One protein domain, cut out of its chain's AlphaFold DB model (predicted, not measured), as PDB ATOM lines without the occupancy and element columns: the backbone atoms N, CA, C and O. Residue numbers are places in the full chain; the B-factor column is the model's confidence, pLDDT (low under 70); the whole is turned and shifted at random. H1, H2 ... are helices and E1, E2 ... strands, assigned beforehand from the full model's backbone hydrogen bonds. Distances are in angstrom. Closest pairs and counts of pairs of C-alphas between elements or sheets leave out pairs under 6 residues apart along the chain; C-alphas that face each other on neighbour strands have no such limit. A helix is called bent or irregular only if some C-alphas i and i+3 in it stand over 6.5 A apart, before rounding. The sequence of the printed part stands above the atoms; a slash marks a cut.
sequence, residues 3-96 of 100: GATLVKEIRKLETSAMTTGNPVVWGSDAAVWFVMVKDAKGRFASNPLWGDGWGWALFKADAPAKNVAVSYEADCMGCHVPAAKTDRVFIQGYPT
ATOM      1  N   GLY A   3     357.776 230.243 426.478       92.31
ATOM      2  CA  GLY A   3     356.910 231.052 425.614       92.31
ATOM      3  C   GLY A   3     355.403 230.839 425.804       92.31
ATOM      4  O   GLY A   3     354.622 231.443 425.076       92.31
ATOM      5  N   ALA A   4     354.965 230.003 426.758       94.25
ATOM      6  CA  ALA A   4     353.543 229.886 427.083       94.25
ATOM      7  C   ALA A   4     352.971 231.237 427.522       94.25
ATOM      8  O   ALA A   4     353.546 231.899 428.386       94.25
ATOM      9  N   THR A   5     351.813 231.597 426.974       95.69
ATOM     10  CA  THR A   5     351.122 232.844 427.305       95.69
ATOM     11  C   THR A   5     349.836 232.538 428.052       95.69
ATOM     12  O   THR A   5     349.005 231.765 427.576       95.69
ATOM     13  N   LEU A   6     349.659 233.170 429.209       94.06
ATOM     14  CA  LEU A   6     348.411 233.181 429.957       94.06
ATOM     15  C   LEU A   6     347.815 234.586 429.885       94.06
ATOM     16  O   LEU A   6     348.482 235.559 430.230       94.06
ATOM     17  N   VAL A   7     346.554 234.679 429.467       95.12
ATOM     18  CA  VAL A   7     345.776 235.921 429.504       95.12
ATOM     19  C   VAL A   7     344.631 235.730 430.489       95.12
ATOM     20  O   VAL A   7     343.818 234.823 430.326       95.12
ATOM     21  N   LYS A   8     344.571 236.578 431.514       92.69
ATOM     22  CA  LYS A   8     343.486 236.614 432.494       92.69
ATOM     23  C   LYS A   8     342.673 237.883 432.296       92.69
ATOM     24  O   LYS A   8     343.163 238.974 432.571       92.69
ATOM     25  N   GLU A   9     341.428 237.727 431.868       94.69
ATOM     26  CA  GLU A   9     340.447 238.810 431.811       94.69
ATOM     27  C   GLU A   9     339.718 238.939 433.154       94.69
ATOM     28  O   GLU A   9     339.237 237.952 433.713       94.69
ATOM     29  N   ILE A  10     339.621 240.162 433.669       93.44
ATOM     30  CA  ILE A  10     338.735 240.514 434.777       93.44
ATOM     31  C   ILE A  10     337.562 241.296 434.209       93.44
ATOM     32  O   ILE A  10     337.756 242.279 433.493       93.44
ATOM     33  N   ARG A  11     336.351 240.886 434.583       96.25
ATOM     34  CA  ARG A  11     335.104 241.546 434.194       96.25
ATOM     35  C   ARG A  11     334.457 242.214 435.403       96.25
ATOM     36  O   ARG A  11     334.665 241.786 436.539       96.25
ATOM     37  N   LYS A  12     333.678 243.264 435.155       96.38
ATOM     38  CA  LYS A  12     332.800 243.883 436.153       96.38
ATOM     39  C   LYS A  12     331.747 242.877 436.614       96.38
ATOM     40  O   LYS A  12     331.403 241.951 435.881       96.38
ATOM     41  N   LEU A  13     331.256 243.074 437.831       96.50
ATOM     42  CA  LEU A  13     330.262 242.212 438.455       96.50
ATOM     43  C   LEU A  13     328.862 242.796 438.264       96.50
ATOM     44  O   LEU A  13     328.626 243.946 438.631       96.50
ATOM     45  N   GLU A  14     327.932 241.988 437.770       96.81
ATOM     46  CA  GLU A  14     326.502 242.283 437.780       96.81
ATOM     47  C   GLU A  14     325.742 241.257 438.614       96.81
ATOM     48  O   GLU A  14     326.171 240.113 438.782       96.81
ATOM     49  N   THR A  15     324.621 241.701 439.179       97.56
ATOM     50  CA  THR A  15     323.796 240.903 440.079       97.56
ATOM     51  C   THR A  15     322.321 241.241 439.908       97.56
ATOM     52  O   THR A  15     321.964 242.406 439.727       97.56
ATOM     53  N   SER A  16     321.453 240.231 439.958       96.56
ATOM     54  CA  SER A  16     320.000 240.420 439.946       96.56
ATOM     55  C   SER A  16     319.266 239.215 440.531       96.56
ATOM     56  O   SER A  16     319.787 238.099 440.558       96.56
ATOM     57  N   ALA A  17     318.025 239.433 440.961       97.56
ATOM     58  CA  ALA A  17     317.092 238.360 441.267       97.56
ATOM     59  C   ALA A  17     316.599 237.711 439.962       97.56
ATOM     60  O   ALA A  17     316.057 238.389 439.090       97.56
ATOM     61  N   MET A  18     316.756 236.396 439.831       95.12
ATOM     62  CA  MET A  18     316.299 235.612 438.681       95.12
ATOM     63  C   MET A  18     315.541 234.366 439.148       95.12
ATOM     64  O   MET A  18     315.602 233.963 440.307       95.12
ATOM     65  N   THR A  19     314.842 233.701 438.232       96.25
ATOM     66  CA  THR A  19     314.140 232.443 438.543       96.25
ATOM     67  C   THR A  19     315.092 231.304 438.923       96.25
ATOM     68  O   THR A  19     314.679 230.363 439.594       96.25
ATOM     69  N   THR A  20     316.366 231.392 438.537       94.88
ATOM     70  CA  THR A  20     317.420 230.424 438.870       94.88
ATOM     71  C   THR A  20     318.135 230.719 440.192       94.88
ATOM     72  O   THR A  20     318.948 229.908 440.627       94.88
ATOM     73  N   GLY A  21     317.868 231.861 440.833       94.94
ATOM     74  CA  GLY A  21     318.501 232.244 442.095       94.94
ATOM     75  C   GLY A  21     318.340 233.725 442.434       94.94
ATOM     76  O   GLY A  21     318.038 234.554 441.578       94.94
ATOM     77  N   ASN A  22     318.558 234.085 443.698       95.19
ATOM     78  CA  ASN A  22     318.542 235.480 444.125       95.19
ATOM     79  C   ASN A  22     319.575 235.734 445.243       95.19
ATOM     80  O   ASN A  22     319.346 235.288 446.369       95.19
ATOM     81  N   PRO A  23     320.677 236.453 444.962       94.06
ATOM     82  CA  PRO A  23     321.057 236.973 443.648       94.06
ATOM     83  C   PRO A  23     321.709 235.914 442.749       94.06
ATOM     84  O   PRO A  23     322.465 235.062 443.212       94.06
ATOM     85  N   VAL A  24     321.484 236.019 441.442       96.31
ATOM     86  CA  VAL A  24     322.397 235.471 440.431       96.31
ATOM     87  C   VAL A  24     323.468 236.511 440.141       96.31
ATOM     88  O   VAL A  24     323.172 237.703 440.095       96.31
ATOM     89  N   VAL A  25     324.703 236.054 439.936       96.62
ATOM     90  CA  VAL A  25     325.879 236.895 439.705       96.62
ATOM     91  C   VAL A  25     326.549 236.492 438.393       96.62
ATOM     92  O   VAL A  25     326.765 235.302 438.156       96.62
ATOM     93  N   TRP A  26     326.893 237.460 437.545       95.56
ATOM     94  CA  TRP A  26     327.608 237.222 436.286       95.56
ATOM     95  C   TRP A  26     328.596 238.349 435.966       95.56
ATOM     96  O   TRP A  26     328.557 239.430 436.552       95.56
ATOM     97  N   GLY A  27     329.523 238.069 435.047       95.81
ATOM     98  CA  GLY A  27     330.480 239.058 434.555       95.81
ATOM     99  C   GLY A  27     329.902 239.882 433.403       95.81
ATOM    100  O   GLY A  27     329.373 239.300 432.456       95.81
ATOM    101  N   SER A  28     330.048 241.208 433.451       95.44
ATOM    102  CA  SER A  28     329.632 242.128 432.384       95.44
ATOM    103  C   SER A  28     330.816 242.669 431.584       95.44
ATOM    104  O   SER A  28     331.481 241.889 430.909       95.44
ATOM    105  N   ASP A  29     331.125 243.960 431.599       97.00
ATOM    106  CA  ASP A  29     332.215 244.499 430.776       97.00
ATOM    107  C   ASP A  29     333.581 243.993 431.239       97.00
ATOM    108  O   ASP A  29     333.837 243.896 432.443       97.00
ATOM    109  N   ALA A  30     334.499 243.755 430.301       96.31
ATOM    110  CA  ALA A  30     335.907 243.598 430.644       96.31
ATOM    111  C   ALA A  30     336.442 244.894 431.277       96.31
ATOM    112  O   ALA A  30     336.117 246.000 430.849       96.31
ATOM    113  N   ALA A  31     337.255 244.753 432.320       96.06
ATOM    114  CA  ALA A  31     337.839 245.861 433.068       96.06
ATOM    115  C   ALA A  31     339.362 245.920 432.891       96.06
ATOM    116  O   ALA A  31     339.931 246.994 432.683       96.06
ATOM    117  N   VAL A  32     340.026 244.765 432.968       96.00
ATOM    118  CA  VAL A  32     341.484 244.653 432.869       96.00
ATOM    119  C   VAL A  32     341.878 243.271 432.356       96.00
ATOM    120  O   VAL A  32     341.247 242.273 432.705       96.00
ATOM    121  N   TRP A  33     342.952 243.212 431.574       97.19
ATOM    122  CA  TRP A  33     343.640 241.977 431.219       97.19
ATOM    123  C   TRP A  33     345.027 241.954 431.844       97.19
ATOM    124  O   TRP A  33     345.799 242.905 431.712       97.19
ATOM    125  N   PHE A  34     345.350 240.836 432.482       95.25
ATOM    126  CA  PHE A  34     346.707 240.501 432.894       95.25
ATOM    127  C   PHE A  34     347.280 239.508 431.898       95.25
ATOM    128  O   PHE A  34     346.627 238.515 431.567       95.25
ATOM    129  N   VAL A  35     348.494 239.762 431.431       96.31
ATOM    130  CA  VAL A  35     349.200 238.876 430.508       96.31
ATOM    131  C   VAL A  35     350.492 238.421 431.164       96.31
ATOM    132  O   VAL A  35     351.261 239.234 431.674       96.31
ATOM    133  N   MET A  36     350.720 237.112 431.138       96.50
ATOM    134  CA  MET A  36     351.941 236.472 431.608       96.50
ATOM    135  C   MET A  36     352.554 235.676 430.456       96.50
ATOM    136  O   MET A  36     351.856 234.876 429.834       96.50
ATOM    137  N   VAL A  37     353.845 235.861 430.180       97.44
ATOM    138  CA  VAL A  37     354.577 235.120 429.135       97.44
ATOM    139  C   VAL A  37     355.742 234.365 429.757       97.44
ATOM    140  O   VAL A  37     356.629 234.981 430.343       97.44
ATOM    141  N   LYS A  38     355.764 233.035 429.650       97.00
ATOM    142  CA  LYS A  38     356.812 232.207 430.254       97.00
ATOM    143  C   LYS A  38     358.144 232.471 429.565       97.00
ATOM    144  O   LYS A  38     358.247 232.334 428.349       97.00
ATOM    145  N   ASP A  39     359.171 232.756 430.352       96.75
ATOM    146  CA  ASP A  39     360.550 232.876 429.891       96.75
ATOM    147  C   ASP A  39     361.469 232.020 430.766       96.75
ATOM    148  O   ASP A  39     362.081 232.480 431.728       96.75
ATOM    149  N   ALA A  40     361.572 230.739 430.421       93.44
ATOM    150  CA  ALA A  40     362.399 229.783 431.153       93.44
ATOM    151  C   ALA A  40     363.908 229.998 430.929       93.44
ATOM    152  O   ALA A  40     364.718 229.381 431.616       93.44
ATOM    153  N   LYS A  41     364.289 230.839 429.958       94.44
ATOM    154  CA  LYS A  41     365.688 231.082 429.574       94.44
ATOM    155  C   LYS A  41     366.230 232.428 430.057       94.44
ATOM    156  O   LYS A  41     367.399 232.703 429.815       94.44
ATOM    157  N   GLY A  42     365.409 233.261 430.703       93.19
ATOM    158  CA  GLY A  42     365.830 234.575 431.201       93.19
ATOM    159  C   GLY A  42     366.297 235.526 430.093       93.19
ATOM    160  O   GLY A  42     367.248 236.280 430.278       93.19
ATOM    161  N   ARG A  43     365.646 235.483 428.928       95.38
ATOM    162  CA  ARG A  43     365.986 236.273 427.734       95.38
ATOM    163  C   ARG A  43     365.904 237.779 427.961       95.38
ATOM    164  O   ARG A  43     366.565 238.529 427.250       95.38
ATOM    165  N   PHE A  44     365.083 238.217 428.911       95.75
ATOM    166  CA  PHE A  44     364.766 239.630 429.125       95.75
ATOM    167  C   PHE A  44     365.167 240.122 430.522       95.75
ATOM    168  O   PHE A  44     364.484 240.960 431.097       95.75
ATOM    169  N   ALA A  45     366.279 239.629 431.072       91.06
ATOM    170  CA  ALA A  45     366.712 239.932 432.443       91.06
ATOM    171  C   ALA A  45     366.912 241.432 432.758       91.06
ATOM    172  O   ALA A  45     366.853 241.823 433.918       91.06
ATOM    173  N   SER A  46     367.148 242.280 431.750       95.19
ATOM    174  CA  SER A  46     367.264 243.736 431.923       95.19
ATOM    175  C   SER A  46     365.926 244.479 431.838       95.19
ATOM    176  O   SER A  46     365.900 245.701 431.969       95.19
ATOM    177  N   ASN A  47     364.829 243.782 431.533       97.38
ATOM    178  CA  ASN A  47     363.508 244.379 431.415       97.38
ATOM    179  C   ASN A  47     362.819 244.360 432.789       97.38
ATOM    180  O   ASN A  47     362.595 243.273 433.317       97.38
ATOM    181  N   PRO A  48     362.421 245.517 433.350       97.56
ATOM    182  CA  PRO A  48     361.775 245.573 434.665       97.56
ATOM    183  C   PRO A  48     360.433 244.831 434.718       97.56
ATOM    184  O   PRO A  48     359.948 244.501 435.793       97.56
ATOM    185  N   LEU A  49     359.811 244.555 433.570       97.94
ATOM    186  CA  LEU A  49     358.575 243.778 433.481       97.94
ATOM    187  C   LEU A  49     358.809 242.263 433.476       97.94
ATOM    188  O   LEU A  49     357.843 241.514 433.360       97.94
ATOM    189  N   TRP A  50     360.056 241.794 433.546       97.75
ATOM    190  CA  TRP A  50     360.389 240.375 433.624       97.75
ATOM    191  C   TRP A  50     360.899 240.017 435.015       97.75
ATOM    192  O   TRP A  50     361.785 240.664 435.558       97.75
ATOM    193  N   GLY A  51     360.360 238.937 435.568       95.31
ATOM    194  CA  GLY A  51     360.713 238.449 436.893       95.31
ATOM    195  C   GLY A  51     360.146 237.058 437.132       95.31
ATOM    196  O   GLY A  51     359.128 236.680 436.551       95.31
ATOM    197  N   ASP A  52     360.834 236.266 437.955       93.69
ATOM    198  CA  ASP A  52     360.435 234.897 438.309       93.69
ATOM    199  C   ASP A  52     360.177 233.966 437.104       93.69
ATOM    200  O   ASP A  52     359.348 233.056 437.151       93.69
ATOM    201  N   GLY A  53     360.909 234.176 436.005       94.62
ATOM    202  CA  GLY A  53     360.780 233.376 434.782       94.62
ATOM    203  C   GLY A  53     359.516 233.674 433.971       94.62
ATOM    204  O   GLY A  53     359.075 232.821 433.194       94.62
ATOM    205  N   TRP A  54     358.928 234.855 434.163       97.38
ATOM    206  CA  TRP A  54     357.755 235.353 433.452       97.38
ATOM    207  C   TRP A  54     357.951 236.813 433.029       97.38
ATOM    208  O   TRP A  54     358.586 237.591 433.737       97.38
ATOM    209  N   GLY A  55     357.386 237.181 431.883       97.69
ATOM    210  CA  GLY A  55     357.110 238.562 431.504       97.69
ATOM    211  C   GLY A  55     355.688 238.940 431.890       97.69
ATOM    212  O   GLY A  55     354.777 238.126 431.721       97.69
ATOM    213  N   TRP A  56     355.502 240.157 432.388       97.88
ATOM    214  CA  TRP A  56     354.266 240.611 433.015       97.88
ATOM    215  C   TRP A  56     353.724 241.860 432.323       97.88
ATOM    216  O   TRP A  56     354.464 242.801 432.031       97.88
ATOM    217  N   ALA A  57     352.421 241.888 432.057       97.56
ATOM    218  CA  ALA A  57     351.761 243.059 431.498       97.56
ATOM    219  C   ALA A  57     350.330 243.215 432.019       97.56
ATOM    220  O   ALA A  57     349.654 242.238 432.356       97.56
ATOM    221  N   LEU A  58     349.870 244.465 432.044       96.88
ATOM    222  CA  LEU A  58     348.537 244.861 432.481       96.88
ATOM    223  C   LEU A  58     347.950 245.837 431.462       96.88
ATOM    224  O   LEU A  58     348.540 246.880 431.182       96.88
ATOM    225  N   PHE A  59     346.767 245.518 430.947       97.88
ATOM    226  CA  PHE A  59     346.034 246.340 429.985       97.88
ATOM    227  C   PHE A  59     344.664 246.693 430.548       97.88
ATOM    228  O   PHE A  59     343.920 245.812 430.972       97.88
ATOM    229  N   LYS A  60     344.315 247.979 430.553       96.81
ATOM    230  CA  LYS A  60     342.998 248.447 431.007       96.81
ATOM    231  C   LYS A  60     342.019 248.517 429.836       96.81
ATOM    232  O   LYS A  60     342.427 248.780 428.708       96.81
ATOM    233  N   ALA A  61     340.731 248.316 430.107       95.62
ATOM    234  CA  ALA A  61     339.668 248.359 429.096       95.62
ATOM    235  C   ALA A  61     339.534 249.701 428.360       95.62
ATOM    236  O   ALA A  61     339.128 249.717 427.202       95.62
ATOM    237  N   ASP A  62     339.918 250.808 428.993       94.88
ATOM    238  CA  ASP A  62     339.927 252.144 428.389       94.88
ATOM    239  C   ASP A  62     341.140 252.402 427.475       94.88
ATOM    240  O   ASP A  62     341.110 253.319 426.654       94.88
ATOM    241  N   ALA A  63     342.196 251.590 427.577       94.12
ATOM    242  CA  ALA A  63     343.409 251.689 426.770       94.12
ATOM    243  C   ALA A  63     344.039 250.303 426.500       94.12
ATOM    244  O   ALA A  63     345.188 250.055 426.881       94.12
ATOM    245  N   PRO A  64     343.335 249.387 425.807       93.88
ATOM    246  CA  PRO A  64     343.735 247.980 425.703       93.88
ATOM    247  C   PRO A  64     345.003 247.754 424.867       93.88
ATOM    248  O   PRO A  64     345.610 246.693 424.939       93.88
ATOM    249  N   ALA A  65     345.434 248.751 424.087       95.38
ATOM    250  CA  ALA A  65     346.661 248.696 423.293       95.38
ATOM    251  C   ALA A  65     347.924 249.126 424.068       95.38
ATOM    252  O   ALA A  65     349.023 249.093 423.516       95.38
ATOM    253  N   LYS A  66     347.793 249.561 425.330       96.69
ATOM    254  CA  LYS A  66     348.902 250.086 426.133       96.69
ATOM    255  C   LYS A  66     349.105 249.247 427.390       96.69
ATOM    256  O   LYS A  66     348.222 249.182 428.239       96.69
ATOM    257  N   ASN A  67     350.301 248.679 427.537       97.12
ATOM    258  CA  ASN A  67     350.719 248.116 428.817       97.12
ATOM    259  C   ASN A  67     350.945 249.266 429.808       97.12
ATOM    260  O   ASN A  67     351.700 250.196 429.510       97.12
ATOM    261  N   VAL A  68     350.278 249.217 430.956       97.00
ATOM    262  CA  VAL A  68     350.401 250.236 432.009       97.00
ATOM    263  C   VAL A  68     351.188 249.753 433.227       97.00
ATOM    264  O   VAL A  68     351.391 250.546 434.140       97.00
ATOM    265  N   ALA A  69     351.629 248.491 433.246       96.81
ATOM    266  CA  ALA A  69     352.559 248.004 434.260       96.81
ATOM    267  C   ALA A  69     353.929 248.682 434.094       96.81
ATOM    268  O   ALA A  69     354.387 248.919 432.973       96.81
ATOM    269  N   VAL A  70     354.577 248.977 435.216       97.12
ATOM    270  CA  VAL A  70     355.888 249.621 435.303       97.12
ATOM    271  C   VAL A  70     356.972 248.590 435.598       97.12
ATOM    272  O   VAL A  70     357.996 248.578 434.915       97.12
ATOM    273  N   SER A  71     356.761 247.713 436.584       97.62
ATOM    274  CA  SER A  71     357.696 246.622 436.877       97.62
ATOM    275  C   SER A  71     357.022 245.423 437.539       97.62
ATOM    276  O   SER A  71     355.937 245.525 438.114       97.62
ATOM    277  N   TYR A  72     357.693 244.272 437.484       96.38
ATOM    278  CA  TYR A  72     357.265 243.071 438.188       96.38
ATOM    279  C   TYR A  72     357.146 243.323 439.697       96.38
ATOM    280  O   TYR A  72     356.133 242.979 440.304       96.38
ATOM    281  N   GLU A  73     358.148 243.958 440.300       96.06
ATOM    282  CA  GLU A  73     358.227 244.208 441.741       96.06
ATOM    283  C   GLU A  73     357.101 245.118 442.230       96.06
ATOM    284  O   GLU A  73     356.532 244.858 443.292       96.06
ATOM    285  N   ALA A  74     356.781 246.164 441.463       96.38
ATOM    286  CA  ALA A  74     355.778 247.152 441.837       96.38
ATOM    287  C   ALA A  74     354.348 246.636 441.635       96.38
ATOM    288  O   ALA A  74     353.498 246.832 442.503       96.38
ATOM    289  N   ASP A  75     354.082 245.966 440.511       95.75
ATOM    290  CA  ASP A  75     352.708 245.746 440.049       95.75
ATOM    291  C   ASP A  75     352.233 244.289 440.143       95.75
ATOM    292  O   ASP A  75     351.032 244.033 440.090       95.75
ATOM    293  N   CYS A  76     353.141 243.309 440.236       95.50
ATOM    294  CA  CYS A  76     352.801 241.889 440.051       95.50
ATOM    295  C   CYS A  76     353.285 240.982 441.195       95.50
ATOM    296  O   CYS A  76     352.547 240.101 441.647       95.50
ATOM    297  N   MET A  77     354.503 241.199 441.692       95.00
ATOM    298  CA  MET A  77     355.198 240.318 442.633       95.00
ATOM    299  C   MET A  77     354.367 240.030 443.886       95.00
ATOM    300  O   MET A  77     354.161 238.867 444.235       95.00
ATOM    301  N   GLY A  78     353.824 241.066 444.529       93.81
ATOM    302  CA  GLY A  78     353.055 240.913 445.768       93.81
ATOM    303  C   GLY A  78     351.851 239.973 445.637       93.81
ATOM    304  O   GLY A  78     351.547 239.224 446.563       93.81
ATOM    305  N   CYS A  79     351.199 239.951 444.472       92.06
ATOM    306  CA  CYS A  79     350.034 239.101 444.225       92.06
ATOM    307  C   CYS A  79     350.403 237.679 443.784       92.06
ATOM    308  O   CYS A  79     349.629 236.750 444.019       92.06
ATOM    309  N   HIS A  80     351.563 237.490 443.151       93.94
ATOM    310  CA  HIS A  80     351.934 236.232 442.496       93.94
ATOM    311  C   HIS A  80     352.948 235.379 443.271       93.94
ATOM    312  O   HIS A  80     352.967 234.156 443.102       93.94
ATOM    313  N   VAL A  81     353.731 235.970 444.179       94.81
ATOM    314  CA  VAL A  81     354.612 235.237 445.106       94.81
ATOM    315  C   VAL A  81     353.869 234.165 445.925       94.81
ATOM    316  O   VAL A  81     354.406 233.063 446.055       94.81
ATOM    317  N   PRO A  82     352.628 234.377 446.415       95.38
ATOM    318  CA  PRO A  82     351.880 233.322 447.107       95.38
ATOM    319  C   PRO A  82     351.644 232.061 446.259       95.38
ATOM    320  O   PRO A  82     351.577 230.955 446.794       95.38
ATOM    321  N   ALA A  83     351.577 232.200 444.931       94.00
ATOM    322  CA  ALA A  83     351.425 231.095 443.986       94.00
ATOM    323  C   ALA A  83     352.775 230.488 443.548       94.00
ATOM    324  O   ALA A  83     352.867 229.834 442.509       94.00
ATOM    325  N   ALA A  84     353.853 230.686 444.314       93.62
ATOM    326  CA  ALA A  84     355.189 230.259 443.909       93.62
ATOM    327  C   ALA A  84     355.316 228.756 443.619       93.62
ATOM    328  O   ALA A  84     356.022 228.375 442.686       93.62
ATOM    329  N   LYS A  85     354.602 227.916 444.379       93.62
ATOM    330  CA  LYS A  85     354.606 226.450 444.223       93.62
ATOM    331  C   LYS A  85     353.961 225.970 442.921       93.62
ATOM    332  O   LYS A  85     354.191 224.839 442.513       93.62
ATOM    333  N   THR A  86     353.162 226.817 442.288       92.88
ATOM    334  CA  THR A  86     352.412 226.527 441.062       92.88
ATOM    335  C   THR A  86     352.861 227.460 439.940       92.88
ATOM    336  O   THR A  86     352.064 227.937 439.139       92.88
ATOM    337  N   ASP A  87     354.166 227.754 439.920       92.75
ATOM    338  CA  ASP A  87     354.823 228.589 438.915       92.75
ATOM    339  C   ASP A  87     354.190 229.982 438.758       92.75
ATOM    340  O   ASP A  87     354.015 230.485 437.652       92.75
ATOM    341  N   ARG A  88     353.832 230.606 439.891       93.88
ATOM    342  CA  ARG A  88     353.200 231.938 439.977       93.88
ATOM    343  C   ARG A  88     351.769 232.004 439.423       93.88
ATOM    344  O   ARG A  88     351.193 233.089 439.360       93.88
ATOM    345  N   VAL A  89     351.159 230.867 439.084       91.56
ATOM    346  CA  VAL A  89     349.781 230.774 438.581       91.56
ATOM    347  C   VAL A  89     348.879 230.108 439.621       91.56
ATOM    348  O   VAL A  89     349.180 229.026 440.115       91.56
ATOM    349  N   PHE A  90     347.734 230.714 439.937       91.50
ATOM    350  CA  PHE A  90     346.715 230.116 440.811       91.50
ATOM    351  C   PHE A  90     345.906 229.040 440.067       91.50
ATOM    352  O   PHE A  90     344.767 229.267 439.659       91.50
ATOM    353  N   ILE A  91     346.509 227.865 439.861       90.62
ATOM    354  CA  ILE A  91     345.925 226.750 439.092       90.62
ATOM    355  C   ILE A  91     344.594 226.229 439.654       90.62
ATOM    356  O   ILE A  91     343.813 225.645 438.916       90.62
ATOM    357  N   GLN A  92     344.289 226.489 440.928       89.94
ATOM    358  CA  GLN A  92     343.020 226.114 441.562       89.94
ATOM    359  C   GLN A  92     341.813 226.793 440.897       89.94
ATOM    360  O   GLN A  92     340.712 226.254 440.929       89.94
ATOM    361  N   GLY A  93     342.019 227.964 440.282       88.12
ATOM    362  CA  GLY A  93     340.996 228.663 439.501       88.12
ATOM    363  C   GLY A  93     340.827 228.132 438.076       88.12
ATOM    364  O   GLY A  93     339.959 228.616 437.355       88.12
ATOM    365  N   TYR A  94     341.640 227.155 437.662       88.56
ATOM    366  CA  TYR A  94     341.652 226.616 436.304       88.56
ATOM    367  C   TYR A  94     341.614 225.079 436.310       88.56
ATOM    368  O   TYR A  94     342.612 224.438 435.977       88.56
ATOM    369  N   PRO A  95     340.462 224.455 436.631       87.62
ATOM    370  CA  PRO A  95     340.321 222.993 436.609       87.62
ATOM    371  C   PRO A  95     340.655 222.363 435.249       87.62
ATOM    372  O   PRO A  95     341.030 221.202 435.169       87.62
ATOM    373  N   THR A  96     340.562 223.138 434.168       88.62
ATOM    374  CA  THR A  96     340.930 222.707 432.814       88.62
ATOM    375  C   THR A  96     342.441 222.579 432.595       88.62
ATOM    376  O   THR A  96     342.853 221.956 431.622       88.62
TER     377      THR A  96
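This is residues 3 to 96 of the 100 residues of the protein "Cytochrome C" of Enterobacter cloacae subsp. cloacae (UniProt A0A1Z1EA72). A long, twisted two-stranded ribbon, the hairpin of E1 and E2, reaches out as an arm from a small body at its other end, where E3 joins E2 to make a three-stranded patch and the two short helices H1 and H2 sit over to one side, with loops around them. The arm's tip, at residues 18 to 21, makes one end of the elongated whole, and the loop of residues 39 to 53 makes the other. The printed part has 94 residues, with three named strands followed by two named helices, in the order E1, E2, E3, H1, H2; the sheet runs E1, E2, E3, antiparallel throughout, and the class is mixed, helices and strands. It is loose, with a radius of gyration of the C-alphas of 16.1 A, and spans 54 by 31 by 22 A.

E1, residues 5 to 18, begins at C-alpha 5 (351.122, 232.844, 427.305), measures 36.7 A and bends by 60 degrees at residue 15. E2, residues 21 to 38, measures 40.1 A, bends by 67 degrees at residue 31 and ends at C-alpha 38 (356.812, 232.207, 430.254). E3, residues 54 to 60, measures 19.9 A. H1, residues 72 to 75, is 5.6 A long. H2, residues 77 to 86, is 14.2 A long and ends at C-alpha 86 (352.412, 226.527, 441.062); it is irregular, with C-alphas 82 and 85 7.9 A apart.

E1, E2 and E3 form a meander, each strand the antiparallel neighbour of the one before, with E1 and E3 as edge strands. E1 and E2 are a hairpin at 169 degrees between their directions; N 8 and O 34, 2.8 A apart, and N 14 and O 26, 2.9 A apart, are within hydrogen-bond range. E2 and E3 are a hairpin at 131 degrees; C-alphas 32 and 60 face each other at 4.5 A, and N 35 and O 57 are within hydrogen-bond range at 2.9 A. Residues 50 to 51 pair antiparallel with residues 54 to 55 of E3. The sheet is twisted, its C-alphas lying up to 4.4 A off its best plane. H1 is on the sheet but only grazes it; its closest C-alpha to E3 is that of Tyr 72, 6.5 A from Trp 56. H1 and H2 meet only through their link. H2 is not on the sheet and is apart from E1, E2 and E3. In H2, 1 of 6 O i to N i+4 pairs and 4 of 7 O i to N i+3 pairs are within range; H1 is too short for an O i to N i+4 pair.

The C-alphas of Thr 19 and Ser 46, the two farthest apart, are 54.7 A apart. The printed part has no cut. The links E2 to E3 and E3 to H1 are long; E1 to E2 and H1 to H2 are tight. The mean pLDDT of the printed part is 95.1, and no printed residue is under 70.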